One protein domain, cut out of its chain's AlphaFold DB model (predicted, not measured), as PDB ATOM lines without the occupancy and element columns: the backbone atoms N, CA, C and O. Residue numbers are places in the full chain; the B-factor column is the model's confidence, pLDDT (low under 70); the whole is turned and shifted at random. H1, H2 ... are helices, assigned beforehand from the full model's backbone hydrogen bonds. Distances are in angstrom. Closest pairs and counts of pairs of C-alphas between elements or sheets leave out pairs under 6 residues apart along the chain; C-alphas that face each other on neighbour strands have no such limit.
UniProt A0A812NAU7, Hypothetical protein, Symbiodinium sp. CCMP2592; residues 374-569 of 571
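AT A GLANCE: This is residues 374 to 569 of the 571 residues of the protein "Hypothetical protein" of Symbiodinium sp. CCMP2592 (UniProt A0A812NAU7). A body of helices has the long helix H1 and H2, which folds back along it, on one side and H5 and H8, side by side, on the other, with H6, H7 and H9 set crosswise to H1. At one end of the longest axis H3 packs across residues 449 to 456 of H4, and residues 439 to 444 stick out; towards the other end H10 touches no helix, and residues 558 to 569 stick out. The printed part has 196 residues with ten named helices, H1 to H10 in order, and no named strand; its class is all helix. It is compact, with a radius of gyration of the C-alphas of 18.8 A, and only just flat, spanning 65 by 48 by 26 A.

HOW THE PARTS SIT: H1, residues 385 to 405, is the hub, touching five helices. H2, residues 411 to 421, forms a helical hairpin with it at a shallow tilt of 8 degrees; their closest C-alphas, of Ala 396 and Leu 421, are 5.2 A apart. H3, residues 423 to 439, touches H2 only at the corner, its closest C-alphas being those of Arg 419 and Lys 425, 4.9 A apart. H4, residues 449 to 464, is about perpendicular to H3 at 75 degrees and touches it, with C-alphas 434 and 452 closest at 5.0 A. H5, residues 477 to 487, forms a helical hairpin with H4, C-alphas 461 and 477 closest at 6.3 A; H2, H4 and H5 are an up and down bundle, each running against the one before. H6, residues 492 to 498, touches residues 388 to 392 of H1 alone, C-alphas 388 and 496 closest at 6.1 A. H7, residues 504 to 510, touches H1 at a steep tilt of 57 degrees, C-alphas 391 and 504 closest at 7.4 A. H8, residues 514 to 530, with a kink of 29 degrees near residue 523, touches H5, C-alphas 479 and 522 closest at 4.6 A. H9, residues 540 to 547, touches H1, C-alphas 402 and 543 closest at 5.6 A. H10, residues 551 to 567, is near H9. Every O i to N i+4 pair is within hydrogen-bond range in H1 to H7 and H9, against 9 of 13 in H8 and 12 of 13 in H10.

IN THESE COORDINATES: H1 begins at C-alpha 385 (345.356, 145.485, 313.011) and is 30.3 A long; H3 measures 24.3 A, H4 22.9 A and H8 25.0 A. H10, 24.6 A, ends at C-alpha 567 (333.402, 186.464, 339.133).

THE WHOLE: The farthest C-alphas, of Asp 443 and Glu 567, are 65.3 A apart. The printed part has no cut, and the link H4 to H5 is long. Confidence is under 70 in 40 residues, among them 441 to 447, 530 to 538 and 546 to 558.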
ATOM      1  N   ALA A 374     337.137 139.801 320.498       64.06
ATOM      2  CA  ALA A 374     338.293 140.690 320.625       64.06
ATOM      3  C   ALA A 374     338.616 141.007 322.099       64.06
ATOM      4  O   ALA A 374     339.733 141.393 322.409       64.06
ATOM      5  N   GLN A 375     337.648 140.800 322.996       65.94
ATOM      6  CA  GLN A 375     337.787 140.936 324.445       65.94
ATOM      7  C   GLN A 375     338.560 139.780 325.105       65.94
ATOM      8  O   GLN A 375     339.029 139.932 326.224       65.94
ATOM      9  N   ASN A 376     338.727 138.641 324.425       77.88
ATOM     10  CA  ASN A 376     339.428 137.462 324.953       77.88
ATOM     11  C   ASN A 376     340.890 137.375 324.481       77.88
ATOM     12  O   ASN A 376     341.526 136.327 324.607       77.88
ATOM     13  N   ILE A 377     341.413 138.444 323.879       84.56
ATOM     14  CA  ILE A 377     342.817 138.524 323.489       84.56
ATOM     15  C   ILE A 377     343.608 138.902 324.739       84.56
ATOM     16  O   ILE A 377     343.362 139.944 325.330       84.56
ATOM     17  N   THR A 378     344.542 138.046 325.145       86.38
ATOM     18  CA  THR A 378     345.416 138.288 326.305       86.38
ATOM     19  C   THR A 378     346.861 138.571 325.905       86.38
ATOM     20  O   THR A 378     347.626 139.094 326.709       86.38
ATOM     21  N   ASN A 379     347.244 138.237 324.669       90.19
ATOM     22  CA  ASN A 379     348.575 138.489 324.134       90.19
ATOM     23  C   ASN A 379     348.554 139.709 323.199       90.19
ATOM     24  O   ASN A 379     347.750 139.776 322.271       90.19
ATOM     25  N   ALA A 380     349.468 140.653 323.426       90.38
ATOM     26  CA  ALA A 380     349.635 141.865 322.627       90.38
ATOM     27  C   ALA A 380     349.934 141.565 321.140       90.38
ATOM     28  O   ALA A 380     349.477 142.283 320.245       90.38
ATOM     29  N   ASP A 381     350.647 140.474 320.859       89.25
ATOM     30  CA  ASP A 381     350.996 140.083 319.487       89.25
ATOM     31  C   ASP A 381     349.786 139.571 318.691       89.25
ATOM     32  O   ASP A 381     349.746 139.697 317.466       89.25
ATOM     33  N   ASP A 382     348.757 139.076 319.385       90.56
ATOM     34  CA  ASP A 382     347.515 138.578 318.785       90.56
ATOM     35  C   ASP A 382     346.490 139.699 318.521       90.56
ATOM     36  O   ASP A 382     345.398 139.436 318.009       90.56
ATOM     37  N   VAL A 383     346.810 140.954 318.866       92.31
ATOM     38  CA  VAL A 383     345.921 142.104 318.647       92.31
ATOM     39  C   VAL A 383     345.740 142.355 317.140       92.31
ATOM     40  O   VAL A 383     346.727 142.633 316.445       92.31
ATOM     41  N   PRO A 384     344.493 142.320 316.622       94.75
ATOM     42  CA  PRO A 384     344.215 142.568 315.217       94.75
ATOM     43  C   PRO A 384     344.534 144.002 314.814       94.75
ATOM     44  O   PRO A 384     344.326 144.939 315.591       94.75
ATOM     45  N   ILE A 385     344.938 144.185 313.558       95.31
ATOM     46  CA  ILE A 385     345.356 145.485 313.011       95.31
ATOM     47  C   ILE A 385     344.259 146.547 313.170       95.31
ATOM     48  O   ILE A 385     344.559 147.677 313.539       95.31
ATOM     49  N   VAL A 386     342.984 146.196 312.965       95.00
ATOM     50  CA  VAL A 386     341.874 147.152 313.136       95.00
ATOM     51  C   VAL A 386     341.727 147.587 314.595       95.00
ATOM     52  O   VAL A 386     341.502 148.766 314.850       95.00
ATOM     53  N   SER A 387     341.889 146.673 315.561       94.25
ATOM     54  CA  SER A 387     341.865 147.029 316.992       94.25
ATOM     55  C   SER A 387     342.980 148.015 317.321       94.25
ATOM     56  O   SER A 387     342.747 148.999 318.017       94.25
ATOM     57  N   LEU A 388     344.168 147.757 316.779       94.62
ATOM     58  CA  LEU A 388     345.350 148.577 316.987       94.62
ATOM     59  C   LEU A 388     345.172 149.984 316.400       94.62
ATOM     60  O   LEU A 388     345.375 150.964 317.110       94.62
ATOM     61  N   CYS A 389     344.674 150.084 315.161       95.75
ATOM     62  CA  CYS A 389     344.340 151.368 314.535       95.75
ATOM     63  C   CYS A 389     343.299 152.138 315.361       95.75
ATOM     64  O   CYS A 389     343.449 153.332 315.583       95.75
ATOM     65  N   LEU A 390     342.257 151.464 315.860       94.44
ATOM     66  CA  LEU A 390     341.238 152.098 316.702       94.44
ATOM     67  C   LEU A 390     341.799 152.588 318.038       94.44
ATOM     68  O   LEU A 390     341.390 153.645 318.510       94.44
ATOM     69  N   THR A 391     342.716 151.838 318.655       94.12
ATOM     70  CA  THR A 391     343.411 152.292 319.866       94.12
ATOM     71  C   THR A 391     344.245 153.528 319.569       94.12
ATOM     72  O   THR A 391     344.131 154.508 320.292       94.12
ATOM     73  N   GLN A 392     345.017 153.526 318.484       95.12
ATOM     74  CA  GLN A 392     345.814 154.679 318.073       95.12
ATOM     75  C   GLN A 392     344.947 155.920 317.810       95.12
ATOM     76  O   GLN A 392     345.243 156.991 318.330       95.12
ATOM     77  N   ILE A 393     343.837 155.767 317.077       95.06
ATOM     78  CA  ILE A 393     342.872 156.849 316.821       95.06
ATOM     79  C   ILE A 393     342.264 157.353 318.137       95.06
ATOM     80  O   ILE A 393     342.136 158.556 318.325       95.06
ATOM     81  N   SER A 394     341.923 156.456 319.067       93.06
ATOM     82  CA  SER A 394     341.399 156.829 320.388       93.06
ATOM     83  C   SER A 394     342.421 157.614 321.215       93.06
ATOM     84  O   SER A 394     342.069 158.649 321.778       93.06
ATOM     85  N   VAL A 395     343.694 157.205 321.224       93.31
ATOM     86  CA  VAL A 395     344.786 157.949 321.881       93.31
ATOM     87  C   VAL A 395     344.960 159.332 321.252       93.31
ATOM     88  O   VAL A 395     345.018 160.329 321.967       93.31
ATOM     89  N   ALA A 396     344.988 159.407 319.921       93.56
ATOM     90  CA  ALA A 396     345.107 160.659 319.184       93.56
ATOM     91  C   ALA A 396     343.928 161.611 319.442       93.56
ATOM     92  O   ALA A 396     344.118 162.818 319.595       93.56
ATOM     93  N   PHE A 397     342.708 161.074 319.516       91.56
ATOM     94  CA  PHE A 397     341.502 161.841 319.809       91.56
ATOM     95  C   PHE A 397     341.527 162.398 321.233       91.56
ATOM     96  O   PHE A 397     341.335 163.598 321.412       91.56
ATOM     97  N   ASN A 398     341.861 161.560 322.218       89.00
ATOM     98  CA  ASN A 398     342.041 161.976 323.608       89.00
ATOM     99  C   ASN A 398     343.098 163.081 323.734       89.00
ATOM    100  O   ASN A 398     342.825 164.129 324.311       89.00
ATOM    101  N   ALA A 399     344.271 162.898 323.120       88.94
ATOM    102  CA  ALA A 399     345.327 163.905 323.135       88.94
ATOM    103  C   ALA A 399     344.861 165.235 322.517       88.94
ATOM    104  O   ALA A 399     345.043 166.292 323.119       88.94
ATOM    105  N   ASN A 400     344.192 165.198 321.357       88.88
ATOM    106  CA  ASN A 400     343.623 166.396 320.729       88.88
ATOM    107  C   ASN A 400     342.565 167.080 321.608       88.88
ATOM    108  O   ASN A 400     342.542 168.309 321.684       88.88
ATOM    109  N   GLN A 401     341.700 166.315 322.279       86.69
ATOM    110  CA  GLN A 401     340.703 166.867 323.196       86.69
ATOM    111  C   GLN A 401     341.361 167.549 324.395       86.69
ATOM    112  O   GLN A 401     341.035 168.699 324.689       86.69
ATOM    113  N   SER A 402     342.333 166.902 325.038       83.81
ATOM    114  CA  SER A 402     343.059 167.482 326.171       83.81
ATOM    115  C   SER A 402     343.824 168.746 325.780       83.81
ATOM    116  O   SER A 402     343.784 169.736 326.507       83.81
ATOM    117  N   LEU A 403     344.441 168.773 324.596       83.38
ATOM    118  CA  LEU A 403     345.058 169.986 324.042       83.38
ATOM    119  C   LEU A 403     344.024 171.081 323.755       83.38
ATOM    120  O   LEU A 403     344.310 172.269 323.903       83.38
ATOM    121  N   GLY A 404     342.814 170.697 323.346       83.31
ATOM    122  CA  GLY A 404     341.686 171.602 323.152       83.31
ATOM    123  C   GLY A 404     341.251 172.300 324.441       83.31
ATOM    124  O   GLY A 404     340.898 173.477 324.383       83.31
ATOM    125  N   LEU A 405     341.335 171.601 325.579       81.19
ATOM    126  CA  LEU A 405     340.989 172.109 326.910       81.19
ATOM    127  C   LEU A 405     342.031 173.068 327.500       81.19
ATOM    128  O   LEU A 405     341.698 173.826 328.409       81.19
ATOM    129  N   LEU A 406     343.262 173.074 326.980       81.94
ATOM    130  CA  LEU A 406     344.258 174.086 327.321       81.94
ATOM    131  C   LEU A 406     343.855 175.424 326.684       81.94
ATOM    132  O   LEU A 406     344.013 175.621 325.469       81.94
ATOM    133  N   ASP A 407     343.321 176.325 327.511       75.25
ATOM    134  CA  ASP A 407     342.795 177.629 327.091       75.25
ATOM    135  C   ASP A 407     343.865 178.492 326.399       75.25
ATOM    136  O   ASP A 407     343.575 179.126 325.384       75.25
ATOM    137  N   ASP A 408     345.119 178.407 326.846       82.19
ATOM    138  CA  ASP A 408     346.230 179.200 326.306       82.19
ATOM    139  C   ASP A 408     347.039 178.489 325.207       82.19
ATOM    140  O   ASP A 408     348.017 179.042 324.695       82.19
ATOM    141  N   CYS A 409     346.708 177.239 324.851       85.88
ATOM    142  CA  CYS A 409     347.536 176.480 323.910       85.88
ATOM    143  C   CYS A 409     347.528 177.156 322.519       85.88
ATOM    144  O   CYS A 409     346.443 177.359 321.950       85.88
ATOM    145  N   PRO A 410     348.702 177.508 321.944       91.06
ATOM    146  CA  PRO A 410     348.761 178.308 320.730       91.06
ATOM    147  C   PRO A 410     348.064 177.613 319.563       91.06
ATOM    148  O   PRO A 410     348.209 176.408 319.350       91.06
ATOM    149  N   LYS A 411     347.338 178.386 318.748       91.94
ATOM    150  CA  LYS A 411     346.596 177.845 317.598       91.94
ATOM    151  C   LYS A 411     347.505 177.075 316.632       91.94
ATOM    152  O   LYS A 411     347.107 176.025 316.143       91.94
ATOM    153  N   SER A 412     348.722 177.567 316.401       92.50
ATOM    154  CA  SER A 412     349.730 176.902 315.565       92.50
ATOM    155  C   SER A 412     350.105 175.517 316.093       92.50
ATOM    156  O   SER A 412     350.198 174.584 315.304       92.50
ATOM    157  N   VAL A 413     350.241 175.357 317.415       92.75
ATOM    158  CA  VAL A 413     350.523 174.064 318.061       92.75
ATOM    159  C   VAL A 413     349.335 173.118 317.898       92.75
ATOM    160  O   VAL A 413     349.521 171.986 317.460       92.75
ATOM    161  N   LYS A 414     348.100 173.584 318.151       92.25
ATOM    162  CA  LYS A 414     346.882 172.776 317.933       92.25
ATOM    163  C   LYS A 414     346.757 172.320 316.475       92.25
ATOM    164  O   LYS A 414     346.443 171.163 316.211       92.25
ATOM    165  N   GLU A 415     347.018 173.212 315.520       93.31
ATOM    166  CA  GLU A 415     346.985 172.894 314.090       93.31
ATOM    167  C   GLU A 415     348.082 171.899 313.693       93.31
ATOM    168  O   GLU A 415     347.792 170.939 312.983       93.31
ATOM    169  N   ALA A 416     349.315 172.098 314.166       93.62
ATOM    170  CA  ALA A 416     350.443 171.206 313.915       93.62
ATOM    171  C   ALA A 416     350.188 169.793 314.459       93.62
ATOM    172  O   ALA A 416     350.316 168.815 313.724       93.62
ATOM    173  N   LEU A 417     349.748 169.681 315.713       93.94
ATOM    174  CA  LEU A 417     349.449 168.389 316.332       93.94
ATOM    175  C   LEU A 417     348.243 167.723 315.679       93.94
ATOM    176  O   LEU A 417     348.282 166.526 315.428       93.94
ATOM    177  N   SER A 418     347.217 168.487 315.294       93.62
ATOM    178  CA  SER A 418     346.096 167.933 314.536       93.62
ATOM    179  C   SER A 418     346.535 167.359 313.186       93.62
ATOM    180  O   SER A 418     345.966 166.358 312.763       93.62
ATOM    181  N   ARG A 419     347.536 167.945 312.510       93.50
ATOM    182  CA  ARG A 419     348.072 167.388 311.254       93.50
ATOM    183  C   ARG A 419     348.775 166.048 311.453       93.50
ATOM    184  O   ARG A 419     348.705 165.226 310.553       93.50
ATOM    185  N   LEU A 420     349.423 165.831 312.596       94.88
ATOM    186  CA  LEU A 420     350.110 164.572 312.905       94.88
ATOM    187  C   LEU A 420     349.153 163.511 313.467       94.88
ATOM    188  O   LEU A 420     349.186 162.358 313.055       94.88
ATOM    189  N   LEU A 421     348.277 163.906 314.389       95.00
ATOM    190  CA  LEU A 421     347.399 162.998 315.129       95.00
ATOM    191  C   LEU A 421     346.174 162.537 314.325       95.00
ATOM    192  O   LEU A 421     345.559 161.535 314.678       95.00
ATOM    193  N   ASP A 422     345.795 163.251 313.265       94.81
ATOM    194  CA  ASP A 422     344.737 162.831 312.345       94.81
ATOM    195  C   ASP A 422     345.341 162.001 311.193       94.81
ATOM    196  O   ASP A 422     346.073 162.561 310.368       94.81
ATOM    197  N   PRO A 423     345.016 160.697 311.073       94.81
ATOM    198  CA  PRO A 423     345.573 159.831 310.034       94.81
ATOM    199  C   PRO A 423     345.416 160.353 308.601       94.81
ATOM    200  O   PRO A 423     346.280 160.091 307.763       94.81
ATOM    201  N   GLN A 424     344.331 161.077 308.296       93.88
ATOM    202  CA  GLN A 424     344.080 161.630 306.962       93.88
ATOM    203  C   GLN A 424     344.911 162.880 306.698       93.88
ATOM    204  O   GLN A 424     345.421 163.064 305.593       93.88
ATOM    205  N   LYS A 425     345.066 163.745 307.703       95.12
ATOM    206  CA  LYS A 425     345.913 164.937 307.564       95.12
ATOM    207  C   LYS A 425     347.384 164.551 307.503       95.12
ATOM    208  O   LYS A 425     348.098 165.080 306.656       95.12
ATOM    209  N   PHE A 426     347.804 163.581 308.312       95.44
ATOM    210  CA  PHE A 426     349.171 163.071 308.280       95.44
ATOM    211  C   PHE A 426     349.482 162.450 306.920       95.44
ATOM    212  O   PHE A 426     350.512 162.746 306.321       95.44
ATOM    213  N   ARG A 427     348.538 161.672 306.377       93.25
ATOM    214  CA  ARG A 427     348.620 161.132 305.019       93.25
ATOM    215  C   ARG A 427     348.838 162.223 303.971       93.25
ATOM    216  O   ARG A 427     349.702 162.080 303.110       93.25
ATOM    217  N   LEU A 428     348.050 163.295 304.037       92.94
ATOM    218  CA  LEU A 428     348.161 164.414 303.105       92.94
ATOM    219  C   LEU A 428     349.535 165.087 303.198       92.94
ATOM    220  O   LEU A 428     350.149 165.345 302.167       92.94
ATOM    221  N   GLU A 429     350.031 165.343 304.409       93.00
ATOM    222  CA  GLU A 429     351.370 165.904 304.616       93.00
ATOM    223  C   GLU A 429     352.468 164.980 304.076       93.00
ATOM    224  O   GLU A 429     353.393 165.447 303.410       93.00
ATOM    225  N   LEU A 430     352.326 163.670 304.289       92.12
ATOM    226  CA  LEU A 430     353.253 162.660 303.795       92.12
ATOM    227  C   LEU A 430     353.290 162.633 302.260       92.12
ATOM    228  O   LEU A 430     354.370 162.657 301.671       92.12
ATOM    229  N   ASP A 431     352.127 162.651 301.604       90.75
ATOM    230  CA  ASP A 431     352.029 162.687 300.141       90.75
ATOM    231  C   ASP A 431     352.572 164.015 299.564       90.75
ATOM    232  O   ASP A 431     353.223 164.009 298.516       90.75
ATOM    233  N   LEU A 432     352.366 165.150 300.250       90.50
ATOM    234  CA  LEU A 432     352.950 166.446 299.872       90.50
ATOM    235  C   LEU A 432     354.478 166.439 299.987       90.50
ATOM    236  O   LEU A 432     355.167 166.882 299.065       90.50
ATOM    237  N   SER A 433     355.011 165.921 301.094       90.25
ATOM    238  CA  SER A 433     356.452 165.774 301.309       90.25
ATOM    239  C   SER A 433     357.063 164.848 300.261       90.25
ATOM    240  O   SER A 433     358.007 165.241 299.579       90.25
ATOM    241  N   PHE A 434     356.462 163.685 300.023       89.44
ATOM    242  CA  PHE A 434     356.903 162.754 298.989       89.44
ATOM    243  C   PHE A 434     356.922 163.398 297.591       89.44
ATOM    244  O   PHE A 434     357.925 163.320 296.879       89.44
ATOM    245  N   ALA A 435     355.858 164.116 297.209       88.31
ATOM    246  CA  ALA A 435     355.792 164.822 295.928       88.31
ATOM    247  C   ALA A 435     356.857 165.928 295.803       88.31
ATOM    248  O   ALA A 435     357.458 166.089 294.738       88.31
ATOM    249  N   SER A 436     357.113 166.673 296.885       86.12
ATOM    250  CA  SER A 436     358.139 167.721 296.902       86.12
ATOM    251  C   SER A 436     359.536 167.161 296.640       86.12
ATOM    252  O   SER A 436     360.267 167.726 295.824       86.12
ATOM    253  N   VAL A 437     359.872 166.002 297.218       82.19
ATOM    254  CA  VAL A 437     361.167 165.366 296.964       82.19
ATOM    255  C   VAL A 437     361.250 164.848 295.538       82.19
ATOM    256  O   VAL A 437     362.237 165.117 294.857       82.19
ATOM    257  N   GLN A 438     360.190 164.210 295.029       82.56
ATOM    258  CA  GLN A 438     360.160 163.757 293.635       82.56
ATOM    259  C   GLN A 438     360.378 164.900 292.632       82.56
ATOM    260  O   GLN A 438     360.979 164.694 291.581       82.56
ATOM    261  N   SER A 439     359.918 166.112 292.954       81.44
ATOM    262  CA  SER A 439     360.097 167.290 292.099       81.44
ATOM    263  C   SER A 439     361.482 167.944 292.187       81.44
ATOM    264  O   SER A 439     361.821 168.754 291.326       81.44
ATOM    265  N   SER A 440     362.296 167.594 293.190       78.12
ATOM    266  CA  SER A 440     363.594 168.237 293.453       78.12
ATOM    267  C   SER A 440     364.704 167.872 292.454       78.12
ATOM    268  O   SER A 440     365.783 168.459 292.500       78.12
ATOM    269  N   GLY A 441     364.445 166.956 291.512       66.31
ATOM    270  CA  GLY A 441     365.345 166.661 290.391       66.31
ATOM    271  C   GLY A 441     366.637 165.929 290.767       66.31
ATOM    272  O   GLY A 441     367.550 165.865 289.946       66.31
ATOM    273  N   LEU A 442     366.732 165.387 291.985       59.94
ATOM    274  CA  LEU A 442     367.827 164.506 292.386       59.94
ATOM    275  C   LEU A 442     367.673 163.158 291.673       59.94
ATOM    276  O   LEU A 442     366.647 162.496 291.813       59.94
ATOM    277  N   ASP A 443     368.682 162.774 290.892       61.19
ATOM    278  CA  ASP A 443     368.709 161.530 290.120       61.19
ATOM    279  C   ASP A 443     369.679 160.528 290.783       61.19
ATOM    280  O   ASP A 443     370.862 160.855 290.934       61.19
ATOM    281  N   PRO A 444     369.237 159.325 291.200       55.06
ATOM    282  CA  PRO A 444     367.863 158.824 291.203       55.06
ATOM    283  C   PRO A 444     367.109 159.262 292.472       55.06
ATOM    284  O   PRO A 444     367.679 159.200 293.566       55.06
ATOM    285  N   PRO A 445     365.810 159.603 292.403       53.38
ATOM    286  CA  PRO A 445     365.034 159.850 293.605       53.38
ATOM    287  C   PRO A 445     364.604 158.493 294.169       53.38
ATOM    288  O   PRO A 445     363.456 158.077 294.020       53.38
ATOM    289  N   ALA A 446     365.519 157.786 294.833       56.69
ATOM    290  CA  ALA A 446     365.193 156.643 295.687       56.69
ATOM    291  C   ALA A 446     364.557 157.123 297.003       56.69
ATOM    292  O   ALA A 446     364.915 156.657 298.076       56.69
ATOM    293  N   THR A 447     363.635 158.082 296.912       66.56
ATOM    294  CA  THR A 447     363.001 158.651 298.095       66.56
ATOM    295  C   THR A 447     361.994 157.648 298.609       66.56
ATOM    296  O   THR A 447     361.044 157.296 297.900       66.56
ATOM    297  N   THR A 448     362.200 157.165 299.823       85.56
ATOM    298  CA  THR A 448     361.235 156.308 300.503       85.56
ATOM    299  C   THR A 448     360.175 157.175 301.183       85.56
ATOM    300  O   THR A 448     360.344 158.375 301.410       85.56
ATOM    301  N   TYR A 449     359.035 156.572 301.509       87.88
ATOM    302  CA  TYR A 449     358.038 157.237 302.348       87.88
ATOM    303  C   TYR A 449     358.574 157.513 303.765       87.88
ATOM    304  O   TYR A 449     358.119 158.454 304.406       87.88
ATOM    305  N   ASP A 450     359.577 156.754 304.208       88.38
ATOM    306  CA  ASP A 450     360.321 156.982 305.447       88.38
ATOM    307  C   ASP A 450     361.045 158.344 305.432       88.38
ATOM    308  O   ASP A 450     360.800 159.187 306.296       88.38
ATOM    309  N   GLU A 451     361.802 158.653 304.374       88.75
ATOM    310  CA  GLU A 451     362.441 159.971 304.203       88.75
ATOM    311  C   GLU A 451     361.408 161.112 304.139       88.75
ATOM    312  O   GLU A 451     361.565 162.154 304.784       88.75
ATOM    313  N   ALA A 452     360.303 160.908 303.410       89.88
ATOM    314  CA  ALA A 452     359.209 161.880 303.341       89.88
ATOM    315  C   ALA A 452     358.540 162.117 304.710       89.88
ATOM    316  O   ALA A 452     358.066 163.226 304.986       89.88
ATOM    317  N   SER A 453     358.504 161.098 305.572       92.88
ATOM    318  CA  SER A 453     357.967 161.207 306.928       92.88
ATOM    319  C   SER A 453     358.868 162.070 307.813       92.88
ATOM    320  O   SER A 453     358.375 163.007 308.441       92.88
ATOM    321  N   HIS A 454     360.189 161.877 307.755       92.62
ATOM    322  CA  HIS A 454     361.150 162.711 308.481       92.62
ATOM    323  C   HIS A 454     361.117 164.174 308.020       92.62
ATOM    324  O   HIS A 454     361.085 165.085 308.841       92.62
ATOM    325  N   MET A 455     360.990 164.422 306.714       91.19
ATOM    326  CA  MET A 455     360.791 165.784 306.202       91.19
ATOM    327  C   MET A 455     359.485 166.423 306.679       91.19
ATOM    328  O   MET A 455     359.406 167.642 306.852       91.19
ATOM    329  N   THR A 456     358.441 165.613 306.871       92.38
ATOM    330  CA  THR A 456     357.175 166.081 307.442       92.38
ATOM    331  C   THR A 456     357.371 166.502 308.895       92.38
ATOM    332  O   THR A 456     356.938 167.593 309.269       92.38
ATOM    333  N   LEU A 457     358.080 165.689 309.685       94.81
ATOM    334  CA  LEU A 457     358.451 166.010 311.062       94.81
ATOM    335  C   LEU A 457     359.245 167.322 311.142       94.81
ATOM    336  O   LEU A 457     358.848 168.234 311.868       94.81
ATOM    337  N   ASP A 458     360.307 167.454 310.346       94.25
ATOM    338  CA  ASP A 458     361.163 168.645 310.330       94.25
ATOM    339  C   ASP A 458     360.380 169.911 309.963       94.25
ATOM    340  O   ASP A 458     360.536 170.956 310.597       94.25
ATOM    341  N   ARG A 459     359.474 169.825 308.977       93.06
ATOM    342  CA  ARG A 459     358.604 170.947 308.588       93.06
ATOM    343  C   ARG A 459     357.677 171.364 309.727       93.06
ATOM    344  O   ARG A 459     357.476 172.560 309.945       93.06
ATOM    345  N   VAL A 460     357.095 170.398 310.438       93.81
ATOM    346  CA  VAL A 460     356.218 170.680 311.578       93.81
ATOM    347  C   VAL A 460     357.014 171.332 312.709       93.81
ATOM    348  O   VAL A 460     356.579 172.370 313.211       93.81
ATOM    349  N   LYS A 461     358.198 170.811 313.050       95.56
ATOM    350  CA  LYS A 461     359.091 171.408 314.058       95.56
ATOM    351  C   LYS A 461     359.496 172.833 313.700       95.56
ATOM    352  O   LYS A 461     359.319 173.744 314.508       95.56
ATOM    353  N   GLU A 462     359.943 173.066 312.468       94.19
ATOM    354  CA  GLU A 462     360.333 174.408 312.026       94.19
ATOM    355  C   GLU A 462     359.147 175.386 312.090       94.19
ATOM    356  O   GLU A 462     359.325 176.538 312.479       94.19
ATOM    357  N   SER A 463     357.916 174.928 311.820       94.31
ATOM    358  CA  SER A 463     356.717 175.770 311.949       94.31
ATOM    359  C   SER A 463     356.384 176.190 313.390       94.31
ATOM    360  O   SER A 463     355.635 177.150 313.588       94.31
ATOM    361  N   LEU A 464     356.932 175.493 314.393       94.00
ATOM    362  CA  LEU A 464     356.700 175.748 315.818       94.00
ATOM    363  C   LEU A 464     357.894 176.377 316.546       94.00
ATOM    364  O   LEU A 464     357.745 176.824 317.681       94.00
ATOM    365  N   LYS A 465     359.056 176.462 315.897       93.25
ATOM    366  CA  LYS A 465     360.329 176.898 316.488       93.25
ATOM    367  C   LYS A 465     360.296 178.263 317.166       93.25
ATOM    368  O   LYS A 465     361.048 178.478 318.113       93.25
ATOM    369  N   ASP A 466     359.451 179.178 316.699       90.62
ATOM    370  CA  ASP A 466     359.316 180.535 317.247       90.62
ATOM    371  C   ASP A 466     357.958 180.789 317.914       90.62
ATOM    372  O   ASP A 466     357.606 181.930 318.219       90.62
ATOM    373  N   VAL A 467     357.187 179.731 318.174       90.94
ATOM    374  CA  VAL A 467     355.910 179.851 318.874       90.94
ATOM    375  C   VAL A 467     356.152 180.066 320.366       90.94
ATOM    376  O   VAL A 467     356.867 179.314 321.028       90.94
ATOM    377  N   THR A 468     355.519 181.102 320.909       87.81
ATOM    378  CA  THR A 468     355.543 181.414 322.341       87.81
ATOM    379  C   THR A 468     354.282 180.910 323.040       87.81
ATOM    380  O   THR A 468     353.191 180.989 322.475       87.81
ATOM    381  N   TYR A 469     354.417 180.476 324.289       82.94
ATOM    382  CA  TYR A 469     353.325 180.126 325.200       82.94
ATOM    383  C   TYR A 469     353.504 180.927 326.492       82.94
ATOM    384  O   TYR A 469     354.635 181.097 326.932       82.94
ATOM    385  N   THR A 470     352.422 181.528 327.001       82.38
ATOM    386  CA  THR A 470     352.433 182.471 328.149       82.38
ATOM    387  C   THR A 470     353.508 183.578 328.071       82.38
ATOM    388  O   THR A 470     353.986 184.093 329.077       82.38
ATOM    389  N   GLY A 471     353.883 183.988 326.852       81.50
ATOM    390  CA  GLY A 471     354.895 185.024 326.609       81.50
ATOM    391  C   GLY A 471     356.350 184.533 326.634       81.50
ATOM    392  O   GLY A 471     357.251 185.329 326.379       81.50
ATOM    393  N   GLN A 472     356.591 183.242 326.872       83.38
ATOM    394  CA  GLN A 472     357.916 182.622 326.814       83.38
ATOM    395  C   GLN A 472     358.050 181.716 325.584       83.38
ATOM    396  O   GLN A 472     357.075 181.148 325.086       83.38
ATOM    397  N   LYS A 473     359.273 181.576 325.062       87.38
ATOM    398  CA  LYS A 473     359.570 180.619 323.988       87.38
ATOM    399  C   LYS A 473     359.514 179.205 324.568       87.38
ATOM    400  O   LYS A 473     360.307 178.880 325.447       87.38
ATOM    401  N   ALA A 474     358.589 178.385 324.078       88.38
ATOM    402  CA  ALA A 474     358.382 177.021 324.551       88.38
ATOM    403  C   ALA A 474     358.978 176.013 323.558       88.38
ATOM    404  O   ALA A 474     358.872 176.195 322.346       88.38
ATOM    405  N   ASN A 475     359.609 174.950 324.063       92.62
ATOM    406  CA  ASN A 475     360.131 173.877 323.218       92.62
ATOM    407  C   ASN A 475     359.073 172.783 323.024       92.62
ATOM    408  O   ASN A 475     358.938 171.896 323.864       92.62
ATOM    409  N   PHE A 476     358.342 172.839 321.912       93.38
ATOM    410  CA  PHE A 476     357.302 171.861 321.585       93.38
ATOM    411  C   PHE A 476     357.826 170.568 320.945       93.38
ATOM    412  O   PHE A 476     357.023 169.662 320.719       93.38
ATOM    413  N   ASP A 477     359.131 170.445 320.682       94.62
ATOM    414  CA  ASP A 477     359.708 169.278 320.004       94.62
ATOM    415  C   ASP A 477     359.320 167.939 320.654       94.62
ATOM    416  O   ASP A 477     358.886 167.065 319.909       94.62
ATOM    417  N   PRO A 478     359.343 167.760 321.995       95.19
ATOM    418  CA  PRO A 478     358.945 166.490 322.613       95.19
ATOM    419  C   PRO A 478     357.499 166.082 322.302       95.19
ATOM    420  O   PRO A 478     357.202 164.902 322.127       95.19
ATOM    421  N   LEU A 479     356.590 167.056 322.215       93.50
ATOM    422  CA  LEU A 479     355.180 166.818 321.908       93.50
ATOM    423  C   LEU A 479     354.956 166.516 320.431       93.50
ATOM    424  O   LEU A 479     354.137 165.660 320.096       93.50
ATOM    425  N   VAL A 480     355.708 167.182 319.555       95.62
ATOM    426  CA  VAL A 480     355.722 166.885 318.121       95.62
ATOM    427  C   VAL A 480     356.303 165.494 317.867       95.62
ATOM    428  O   VAL A 480     355.703 164.728 317.120       95.62
ATOM    429  N   ASP A 481     357.412 165.144 318.519       95.50
ATOM    430  CA  ASP A 481     358.065 163.838 318.399       95.50
ATOM    431  C   ASP A 481     357.161 162.711 318.887       95.50
ATOM    432  O   ASP A 481     357.033 161.694 318.208       95.50
ATOM    433  N   TRP A 482     356.464 162.904 320.008       95.75
ATOM    434  CA  TRP A 482     355.470 161.942 320.478       95.75
ATOM    435  C   TRP A 482     354.306 161.784 319.488       95.75
ATOM    436  O   TRP A 482     353.933 160.662 319.139       95.75
ATOM    437  N   ALA A 483     353.738 162.892 318.999       95.56
ATOM    438  CA  ALA A 483     352.626 162.847 318.050       95.56
ATOM    439  C   ALA A 483     353.031 162.186 316.724       95.56
ATOM    440  O   ALA A 483     352.251 161.428 316.145       95.56
ATOM    441  N   PHE A 484     354.256 162.440 316.267       95.19
ATOM    442  CA  PHE A 484     354.836 161.792 315.100       95.19
ATOM    443  C   PHE A 484     355.070 160.299 315.341       95.19
ATOM    444  O   PHE A 484     354.610 159.507 314.527       95.19
ATOM    445  N   SER A 485     355.645 159.918 316.488       94.56
ATOM    446  CA  SER A 485     355.864 158.516 316.900       94.56
ATOM    447  C   SER A 485     354.556 157.715 316.981       94.56
ATOM    448  O   SER A 485     354.499 156.495 316.775       94.56
ATOM    449  N   LEU A 486     353.462 158.401 317.326       93.75
ATOM    450  CA  LEU A 486     352.128 157.827 317.273       93.75
ATOM    451  C   LEU A 486     351.687 157.621 315.819       93.75
ATOM    452  O   LEU A 486     351.198 156.545 315.500       93.75
ATOM    453  N   ALA A 487     351.833 158.627 314.953       92.12
ATOM    454  CA  ALA A 487     351.377 158.610 313.560       92.12
ATOM    455  C   ALA A 487     352.151 157.618 312.672       92.12
ATOM    456  O   ALA A 487     351.540 156.883 311.884       92.12
ATOM    457  N   ASP A 488     353.472 157.573 312.843       90.12
ATOM    458  CA  ASP A 488     354.436 156.744 312.118       90.12
ATOM    459  C   ASP A 488     354.595 155.336 312.719       90.12
ATOM    460  O   ASP A 488     355.490 154.591 312.340       90.12
ATOM    461  N   GLY A 489     353.761 154.969 313.695       87.19
ATOM    462  CA  GLY A 489     353.717 153.635 314.282       87.19
ATOM    463  C   GLY A 489     354.965 153.183 315.052       87.19
ATOM    464  O   GLY A 489     355.067 151.988 315.350       87.19
ATOM    465  N   GLN A 490     355.871 154.073 315.466       86.38
ATOM    466  CA  GLN A 490     356.942 153.702 316.402       86.38
ATOM    467  C   GLN A 490     356.388 153.160 317.734       86.38
ATOM    468  O   GLN A 490     356.971 152.262 318.344       86.38
ATOM    469  N   LEU A 491     355.196 153.607 318.147       84.44
ATOM    470  CA  LEU A 491     354.557 153.202 319.409       84.44
ATOM    471  C   LEU A 491     353.712 151.920 319.327       84.44
ATOM    472  O   LEU A 491     352.941 151.617 320.241       84.44
ATOM    473  N   MET A 492     353.831 151.129 318.256       87.31
ATOM    474  CA  MET A 492     352.942 149.983 318.006       87.31
ATOM    475  C   MET A 492     352.992 148.899 319.091       87.31
ATOM    476  O   MET A 492     351.960 148.302 319.397       87.31
ATOM    477  N   SER A 493     354.145 148.645 319.715       90.06
ATOM    478  CA  SER A 493     354.266 147.674 320.817       90.06
ATOM    479  C   SER A 493     353.486 148.119 322.064       90.06
ATOM    480  O   SER A 493     352.753 147.328 322.667       90.06
ATOM    481  N   SER A 494     353.590 149.399 322.417       91.25
ATOM    482  CA  SER A 494     352.878 150.037 323.526       91.25
ATOM    483  C   SER A 494     351.381 150.129 323.260       91.25
ATOM    484  O   SER A 494     350.572 149.804 324.131       91.25
ATOM    485  N   LEU A 495     351.001 150.480 322.030       92.56
ATOM    486  CA  LEU A 495     349.608 150.516 321.597       92.56
ATOM    487  C   LEU A 495     348.964 149.128 321.621       92.56
ATOM    488  O   LEU A 495     347.813 149.016 322.027       92.56
ATOM    489  N   ARG A 496     349.692 148.057 321.272       93.31
ATOM    490  CA  ARG A 496     349.174 146.682 321.381       93.31
ATOM    491  C   ARG A 496     348.820 146.307 322.814       93.31
ATOM    492  O   ARG A 496     347.775 145.704 323.027       93.31
ATOM    493  N   LYS A 497     349.653 146.678 323.792       93.31
ATOM    494  CA  LYS A 497     349.340 146.471 325.217       93.31
ATOM    495  C   LYS A 497     348.116 147.288 325.625       93.31
ATOM    496  O   LYS A 497     347.192 146.738 326.209       93.31
ATOM    497  N   LEU A 498     348.066 148.563 325.228       91.81
ATOM    498  CA  LEU A 498     346.923 149.442 325.488       91.81
ATOM    499  C   LEU A 498     345.623 148.931 324.841       91.81
ATOM    500  O   LEU A 498     344.547 149.108 325.396       91.81
ATOM    501  N   SER A 499     345.692 148.258 323.690       90.75
ATOM    502  CA  SER A 499     344.523 147.659 323.033       90.75
ATOM    503  C   SER A 499     343.868 146.527 323.827       90.75
ATOM    504  O   SER A 499     342.736 146.168 323.485       90.75
ATOM    505  N   LEU A 500     344.557 145.957 324.823       90.50
ATOM    506  CA  LEU A 500     344.017 144.939 325.729       90.50
ATOM    507  C   LEU A 500     343.196 145.556 326.870       90.50
ATOM    508  O   LEU A 500     342.404 144.857 327.497       90.50
ATOM    509  N   GLU A 501     343.356 146.856 327.119       90.62
ATOM    510  CA  GLU A 501     342.618 147.565 328.155       90.62
ATOM    511  C   GLU A 501     341.159 147.779 327.734       90.62
ATOM    512  O   GLU A 501     340.847 148.127 326.588       90.62
ATOM    513  N   SER A 502     340.240 147.581 328.682       84.69
ATOM    514  CA  SER A 502     338.810 147.815 328.457       84.69
ATOM    515  C   SER A 502     338.468 149.302 328.372       84.69
ATOM    516  O   SER A 502     337.522 149.671 327.682       84.69
ATOM    517  N   ASP A 503     339.241 150.134 329.075       87.62
ATOM    518  CA  ASP A 503     339.091 151.583 329.159       87.62
ATOM    519  C   ASP A 503     340.449 152.238 328.870       87.62
ATOM    520  O   ASP A 503     341.314 152.356 329.741       87.62
ATOM    521  N   ILE A 504     340.640 152.606 327.601       86.81
ATOM    522  CA  ILE A 504     341.884 153.201 327.093       86.81
ATOM    523  C   ILE A 504     342.222 154.470 327.867       86.81
ATOM    524  O   ILE A 504     343.383 154.737 328.161       86.81
ATOM    525  N   SER A 505     341.215 155.245 328.228       84.75
ATOM    526  CA  SER A 505     341.409 156.584 328.761       84.75
ATOM    527  C   SER A 505     341.796 156.551 330.217       84.75
ATOM    528  O   SER A 505     342.745 157.223 330.614       84.75
ATOM    529  N   LYS A 506     341.181 155.654 330.988       87.19
ATOM    530  CA  LYS A 506     341.659 155.335 332.332       87.19
ATOM    531  C   LYS A 506     343.108 154.833 332.320       87.19
ATOM    532  O   LYS A 506     343.897 155.230 333.178       87.19
ATOM    533  N   ALA A 507     343.477 154.000 331.346       87.75
ATOM    534  CA  ALA A 507     344.849 153.512 331.204       87.75
ATOM    535  C   ALA A 507     345.843 154.623 330.800       87.75
ATOM    536  O   ALA A 507     346.981 154.645 331.274       87.75
ATOM    537  N   LEU A 508     345.417 155.591 329.978       86.81
ATOM    538  CA  LEU A 508     346.206 156.789 329.666       86.81
ATOM    539  C   LEU A 508     346.399 157.685 330.902       86.81
ATOM    540  O   LEU A 508     347.490 158.222 331.107       86.81
ATOM    541  N   VAL A 509     345.376 157.821 331.753       85.44
ATOM    542  CA  VAL A 509     345.445 158.602 333.003       85.44
ATOM    543  C   VAL A 509     346.397 157.961 334.012       85.44
ATOM    544  O   VAL A 509     347.210 158.675 334.616       85.44
ATOM    545  N   SER A 510     346.348 156.632 334.179       86.44
ATOM    546  CA  SER A 510     347.229 155.932 335.126       86.44
ATOM    547  C   SER A 510     348.702 156.143 334.762       86.44
ATOM    548  O   SER A 510     349.530 156.465 335.618       86.44
ATOM    549  N   GLY A 511     349.016 156.122 333.463       82.69
ATOM    550  CA  GLY A 511     350.378 156.297 332.962       82.69
ATOM    551  C   GLY A 511     351.272 155.099 333.251       82.69
ATOM    552  O   GLY A 511     352.486 155.251 333.344       82.69
ATOM    553  N   ASP A 512     350.693 153.912 333.425       87.56
ATOM    554  CA  ASP A 512     351.467 152.685 333.642       87.56
ATOM    555  C   ASP A 512     352.112 152.190 332.340       87.56
ATOM    556  O   ASP A 512     353.204 151.608 332.351       87.56
ATOM    557  N   LEU A 513     351.468 152.489 331.210       89.06
ATOM    558  CA  LEU A 513     351.896 152.117 329.868       89.06
ATOM    559  C   LEU A 513     352.844 153.160 329.268       89.06
ATOM    560  O   LEU A 513     352.693 154.360 329.475       89.06
ATOM    561  N   GLU A 514     353.812 152.694 328.483       90.38
ATOM    562  CA  GLU A 514     354.880 153.514 327.895       90.38
ATOM    563  C   GLU A 514     354.343 154.653 327.010       90.38
ATOM    564  O   GLU A 514     354.695 155.802 327.252       90.38
ATOM    565  N   VAL A 515     353.360 154.392 326.138       89.81
ATOM    566  CA  VAL A 515     352.687 155.439 325.331       89.81
ATOM    567  C   VAL A 515     352.081 156.568 326.179       89.81
ATOM    568  O   VAL A 515     352.099 157.730 325.779       89.81
ATOM    569  N   ALA A 516     351.567 156.240 327.368       88.31
ATOM    570  CA  ALA A 516     350.986 157.210 328.289       88.31
ATOM    571  C   ALA A 516     352.064 157.970 329.079       88.31
ATOM    572  O   ALA A 516     351.903 159.159 329.354       88.31
ATOM    573  N   LYS A 517     353.172 157.300 329.427       91.12
ATOM    574  CA  LYS A 517     354.341 157.931 330.063       91.12
ATOM    575  C   LYS A 517     354.990 158.944 329.136       91.12
ATOM    576  O   LYS A 517     355.266 160.054 329.575       91.12
ATOM    577  N   GLU A 518     355.189 158.579 327.875       90.94
ATOM    578  CA  GLU A 518     355.767 159.470 326.869       90.94
ATOM    579  C   GLU A 518     354.865 160.672 326.595       90.94
ATOM    580  O   GLU A 518     355.357 161.795 326.581       90.94
ATOM    581  N   LEU A 519     353.546 160.469 326.484       89.81
ATOM    582  CA  LEU A 519     352.598 161.579 326.361       89.81
ATOM    583  C   LEU A 519     352.674 162.513 327.574       89.81
ATOM    584  O   LEU A 519     352.752 163.729 327.423       89.81
ATOM    585  N   ARG A 520     352.687 161.958 328.792       88.38
ATOM    586  CA  ARG A 520     352.811 162.748 330.023       88.38
ATOM    587  C   ARG A 520     354.116 163.545 330.046       88.38
ATOM    588  O   ARG A 520     354.095 164.707 330.432       88.38
ATOM    589  N   GLU A 521     355.230 162.942 329.634       89.69
ATOM    590  CA  GLU A 521     356.524 163.623 329.548       89.69
ATOM    591  C   GLU A 521     356.499 164.747 328.507       89.69
ATOM    592  O   GLU A 521     356.912 165.866 328.801       89.69
ATOM    593  N   ALA A 522     355.942 164.480 327.326       89.00
ATOM    594  CA  ALA A 522     355.774 165.459 326.262       89.00
ATOM    595  C   ALA A 522     354.912 166.659 326.692       89.00
ATOM    596  O   ALA A 522     355.214 167.802 326.347       89.00
ATOM    597  N   MET A 523     353.868 166.420 327.489       86.94
ATOM    598  CA  MET A 523     352.973 167.462 327.998       86.94
ATOM    599  C   MET A 523     353.615 168.363 329.064       86.94
ATOM    600  O   MET A 523     353.119 169.471 329.283       86.94
ATOM    601  N   LYS A 524     354.748 167.972 329.673       88.31
ATOM    602  CA  LYS A 524     355.464 168.819 330.648       88.31
ATOM    603  C   LYS A 524     355.940 170.148 330.068       88.31
ATOM    604  O   LYS A 524     356.198 171.069 330.841       88.31
ATOM    605  N   VAL A 525     356.016 170.287 328.740       85.19
ATOM    606  CA  VAL A 525     356.285 171.579 328.085       85.19
ATOM    607  C   VAL A 525     355.320 172.671 328.563       85.19
ATOM    608  O   VAL A 525     355.732 173.809 328.770       85.19
ATOM    609  N   PHE A 526     354.052 172.327 328.806       82.88
ATOM    610  CA  PHE A 526     353.056 173.283 329.285       82.88
ATOM    611  C   PHE A 526     353.218 173.594 330.778       82.88
ATOM    612  O   PHE A 526     352.970 174.723 331.189       82.88
ATOM    613  N   GLU A 527     353.673 172.629 331.582       81.88
ATOM    614  CA  GLU A 527     353.909 172.806 333.023       81.88
ATOM    615  C   GLU A 527     355.149 173.669 333.298       81.88
ATOM    616  O   GLU A 527     355.105 174.567 334.137       81.88
ATOM    617  N   GLN A 528     356.238 173.439 332.556       79.94
ATOM    618  CA  GLN A 528     357.503 174.175 332.699       79.94
ATOM    619  C   GLN A 528     357.363 175.664 332.381       79.94
ATOM    620  O   GLN A 528     358.053 176.488 332.968       79.94
ATOM    621  N   VAL A 529     356.476 176.003 331.450       72.44
ATOM    622  CA  VAL A 529     356.252 177.383 331.011       72.44
ATOM    623  C   VAL A 529     355.163 178.069 331.854       72.44
ATOM    624  O   VAL A 529     355.129 179.294 331.963       72.44
ATOM    625  N   ALA A 530     354.295 177.292 332.511       67.69
ATOM    626  CA  ALA A 530     353.263 177.807 333.411       67.69
ATOM    627  C   ALA A 530     353.767 178.097 334.836       67.69
ATOM    628  O   ALA A 530     353.109 178.858 335.548       67.69
ATOM    629  N   SER A 531     354.907 177.535 335.267       62.09
ATOM    630  CA  SER A 531     355.400 177.641 336.654       62.09
ATOM    631  C   SER A 531     355.715 179.067 337.128       62.09
ATOM    632  O   SER A 531     355.800 179.291 338.333       62.09
ATOM    633  N   ASP A 532     355.831 180.030 336.209       61.16
ATOM    634  CA  ASP A 532     356.028 181.455 336.516       61.16
ATOM    635  C   ASP A 532     354.707 182.240 336.694       61.16
ATOM    636  O   ASP A 532     354.720 183.442 336.961       61.16
ATOM    637  N   THR A 533     353.553 181.570 336.589       55.97
ATOM    638  CA  THR A 533     352.206 182.163 336.711       55.97
ATOM    639  C   THR A 533     351.420 181.506 337.861       55.97
ATOM    640  O   THR A 533     351.429 180.279 337.971       55.97
ATOM    641  N   PRO A 534     350.715 182.257 338.740       48.66
ATOM    642  CA  PRO A 534     349.947 181.665 339.840       48.66
ATOM    643  C   PRO A 534     348.734 180.895 339.292       48.66
ATOM    644  O   PRO A 534     347.901 181.466 338.595       48.66
ATOM    645  N   ALA A 535     348.676 179.596 339.586       48.88
ATOM    646  CA  ALA A 535     347.827 178.576 338.956       48.88
ATOM    647  C   ALA A 535     346.294 178.748 339.210       48.88
ATOM    648  O   ALA A 535     345.914 179.517 340.094       48.88
ATOM    649  N   PRO A 536     345.406 178.026 338.479       50.09
ATOM    650  CA  PRO A 536     345.435 176.565 338.409       50.09
ATOM    651  C   PRO A 536     345.577 176.055 336.968       50.09
ATOM    652  O   PRO A 536     344.599 175.940 336.234       50.09
ATOM    653  N   ALA A 537     346.790 175.671 336.561       60.59
ATOM    654  CA  ALA A 537     346.929 174.766 335.427       60.59
ATOM    655  C   ALA A 537     346.377 173.409 335.883       60.59
ATOM    656  O   ALA A 537     346.952 172.772 336.766       60.59
ATOM    657  N   MET A 538     345.223 173.004 335.348       63.56
ATOM    658  CA  MET A 538     344.723 171.643 335.538       63.56
ATOM    659  C   MET A 538     345.846 170.668 335.181       63.56
ATOM    660  O   MET A 538     346.434 170.759 334.103       63.56
ATOM    661  N   SER A 539     346.156 169.753 336.098       70.06
ATOM    662  CA  SER A 539     347.123 168.692 335.831       70.06
ATOM    663  C   SER A 539     346.674 167.877 334.619       70.06
ATOM    664  O   SER A 539     345.480 167.758 334.336       70.06
ATOM    665  N   TRP A 540     347.622 167.262 333.917       67.56
ATOM    666  CA  TRP A 540     347.309 166.371 332.798       67.56
ATOM    667  C   TRP A 540     346.247 165.312 333.146       67.56
ATOM    668  O   TRP A 540     345.353 165.041 332.346       67.56
ATOM    669  N   GLN A 541     346.314 164.747 334.356       71.44
ATOM    670  CA  GLN A 541     345.326 163.780 334.835       71.44
ATOM    671  C   GLN A 541     343.926 164.394 334.884       71.44
ATOM    672  O   GLN A 541     342.995 163.807 334.343       71.44
ATOM    673  N   GLN A 542     343.801 165.612 335.414       76.94
ATOM    674  CA  GLN A 542     342.534 166.344 335.434       76.94
ATOM    675  C   GLN A 542     342.040 166.665 334.016       76.94
ATOM    676  O   GLN A 542     340.860 166.496 333.738       76.94
ATOM    677  N   LEU A 543     342.917 167.068 333.090       69.50
ATOM    678  CA  LEU A 543     342.529 167.346 331.697       69.50
ATOM    679  C   LEU A 543     342.022 166.099 330.964       69.50
ATOM    680  O   LEU A 543     341.087 166.194 330.170       69.50
ATOM    681  N   MET A 544     342.631 164.941 331.212       67.81
ATOM    682  CA  MET A 544     342.208 163.663 330.634       67.81
ATOM    683  C   MET A 544     340.909 163.143 331.254       67.81
ATOM    684  O   MET A 544     340.044 162.668 330.524       67.81
ATOM    685  N   GLU A 545     340.747 163.270 332.574       73.69
ATOM    686  CA  GLU A 545     339.495 162.950 333.270       73.69
ATOM    687  C   GLU A 545     338.346 163.819 332.736       73.69
ATOM    688  O   GLU A 545     337.300 163.304 332.354       73.69
ATOM    689  N   ILE A 546     338.586 165.123 332.574       69.38
ATOM    690  CA  ILE A 546     337.611 166.079 332.037       69.38
ATOM    691  C   ILE A 546     337.339 165.838 330.544       69.38
ATOM    692  O   ILE A 546     336.215 166.028 330.080       69.38
ATOM    693  N   GLY A 547     338.328 165.433 329.748       60.34
ATOM    694  CA  GLY A 547     338.141 165.126 328.323       60.34
ATOM    695  C   GLY A 547     337.131 164.001 328.060       60.34
ATOM    696  O   GLY A 547     336.511 163.976 327.001       60.34
ATOM    697  N   HIS A 548     336.918 163.126 329.045       59.31
ATOM    698  CA  HIS A 548     336.124 161.909 328.912       59.31
ATOM    699  C   HIS A 548     334.619 162.050 329.175       59.31
ATOM    700  O   HIS A 548     333.852 161.148 328.822       59.31
ATOM    701  N   ASP A 549     334.194 163.165 329.765       56.53
ATOM    702  CA  ASP A 549     332.824 163.337 330.240       56.53
ATOM    703  C   ASP A 549     331.847 163.867 329.172       56.53
ATOM    704  O   ASP A 549     332.185 164.676 328.307       56.53
ATOM    705  N   THR A 550     330.612 163.363 329.253       55.62
ATOM    706  CA  THR A 550     329.529 163.458 328.256       55.62
ATOM    707  C   THR A 550     329.075 164.883 327.892       55.62
ATOM    708  O   THR A 550     329.399 165.865 328.550       55.62
ATOM    709  N   GLU A 551     328.236 164.999 326.854       51.50
ATOM    710  CA  GLU A 551     327.623 166.250 326.366       51.50
ATOM    711  C   GLU A 551     326.943 167.092 327.475       51.50
ATOM    712  O   GLU A 551     326.956 168.321 327.415       51.50
ATOM    713  N   GLN A 552     326.427 166.453 328.535       52.44
ATOM    714  CA  GLN A 552     325.852 167.132 329.708       52.44
ATOM    715  C   GLN A 552     326.894 167.924 330.518       52.44
ATOM    716  O   GLN A 552     326.584 168.997 331.041       52.44
ATOM    717  N   ASP A 553     328.143 167.462 330.559       57.75
ATOM    718  CA  ASP A 553     329.233 168.159 331.239       57.75
ATOM    719  C   ASP A 553     329.856 169.261 330.382       57.75
ATOM    720  O   ASP A 553     330.458 170.194 330.915       57.75
ATOM    721  N   ALA A 554     329.685 169.226 329.057       55.47
ATOM    722  CA  ALA A 554     330.055 170.346 328.193       55.47
ATOM    723  C   ALA A 554     329.193 171.592 328.480       55.47
ATOM    724  O   ALA A 554     329.701 172.718 328.464       55.47
ATOM    725  N   ASP A 555     327.911 171.403 328.802       59.22
ATOM    726  CA  ASP A 555     327.019 172.492 329.213       59.22
ATOM    727  C   ASP A 555     327.289 172.962 330.652       59.22
ATOM    728  O   ASP A 555     327.287 174.171 330.905       59.22
ATOM    729  N   LEU A 556     327.647 172.057 331.574       56.06
ATOM    730  CA  LEU A 556     328.160 172.440 332.898       56.06
ATOM    731  C   LEU A 556     329.466 173.239 332.788       56.06
ATOM    732  O   LEU A 556     329.614 174.258 333.456       56.06
ATOM    733  N   ARG A 557     330.376 172.872 331.879       62.09
ATOM    734  CA  ARG A 557     331.608 173.631 331.596       62.09
ATOM    735  C   ARG A 557     331.339 175.017 331.026       62.09
ATOM    736  O   ARG A 557     332.005 175.971 331.422       62.09
ATOM    737  N   LYS A 558     330.362 175.163 330.121       67.81
ATOM    738  CA  LYS A 558     329.926 176.491 329.653       67.81
ATOM    739  C   LYS A 558     329.369 177.325 330.802       67.81
ATOM    740  O   LYS A 558     329.636 178.522 330.835       67.81
ATOM    741  N   MET A 559     328.638 176.715 331.739       70.12
ATOM    742  CA  MET A 559     328.173 177.411 332.941       70.12
ATOM    743  C   MET A 559     329.326 177.818 333.860       70.12
ATOM    744  O   MET A 559     329.393 178.989 334.211       70.12
ATOM    745  N   PHE A 560     330.260 176.921 334.191       63.25
ATOM    746  CA  PHE A 560     331.384 177.245 335.077       63.25
ATOM    747  C   PHE A 560     332.320 178.297 334.475       63.25
ATOM    748  O   PHE A 560     332.641 179.268 335.149       63.25
ATOM    749  N   LYS A 561     332.666 178.200 333.182       64.94
ATOM    750  CA  LYS A 561     333.471 179.237 332.506       64.94
ATOM    751  C   LYS A 561     332.749 180.578 332.412       64.94
ATOM    752  O   LYS A 561     333.387 181.628 332.435       64.94
ATOM    753  N   LYS A 562     331.420 180.566 332.273       72.00
ATOM    754  CA  LYS A 562     330.615 181.788 332.331       72.00
ATOM    755  C   LYS A 562     330.652 182.389 333.738       72.00
ATOM    756  O   LYS A 562     330.845 183.591 333.864       72.00
ATOM    757  N   GLN A 563     330.540 181.553 334.765       67.31
ATOM    758  CA  GLN A 563     330.550 181.966 336.162       67.31
ATOM    759  C   GLN A 563     331.921 182.516 336.598       67.31
ATOM    760  O   GLN A 563     331.973 183.581 337.196       67.31
ATOM    761  N   GLU A 564     333.034 181.888 336.203       63.97
ATOM    762  CA  GLU A 564     334.388 182.410 336.458       63.97
ATOM    763  C   GLU A 564     334.643 183.755 335.762       63.97
ATOM    764  O   GLU A 564     335.235 184.657 336.350       63.97
ATOM    765  N   ARG A 565     334.169 183.938 334.520       70.19
ATOM    766  CA  ARG A 565     334.275 185.236 333.826       70.19
ATOM    767  C   ARG A 565     333.481 186.332 334.534       70.19
ATOM    768  O   ARG A 565     333.971 187.453 334.663       70.19
ATOM    769  N   GLU A 566     332.287 185.990 335.017       75.88
ATOM    770  CA  GLU A 566     331.442 186.886 335.811       75.88
ATOM    771  C   GLU A 566     332.094 187.231 337.166       75.88
ATOM    772  O   GLU A 566     332.079 188.395 337.567       75.88
ATOM    773  N   GLU A 567     332.732 186.269 337.838       70.06
ATOM    774  CA  GLU A 567     333.402 186.464 339.133       70.06
ATOM    775  C   GLU A 567     334.733 187.227 339.023       70.06
ATOM    776  O   GLU A 567     335.053 188.038 339.894       70.06
ATOM    777  N   CYS A 568     335.490 187.047 337.938       68.38
ATOM    778  CA  CYS A 568     336.727 187.793 337.688       68.38
ATOM    779  C   CYS A 568     336.499 189.200 337.101       68.38
ATOM    780  O   CYS A 568     337.469 189.925 336.872       68.38
ATOM    781  N   GLY A 569     335.249 189.606 336.841       57.78
ATOM    782  CA  GLY A 569     334.929 190.909 336.244       57.78
ATOM    783  C   GLY A 569     335.453 191.079 334.813       57.78
ATOM    784  O   GLY A 569     335.611 192.206 334.342       57.78
TER     785      GLY A 569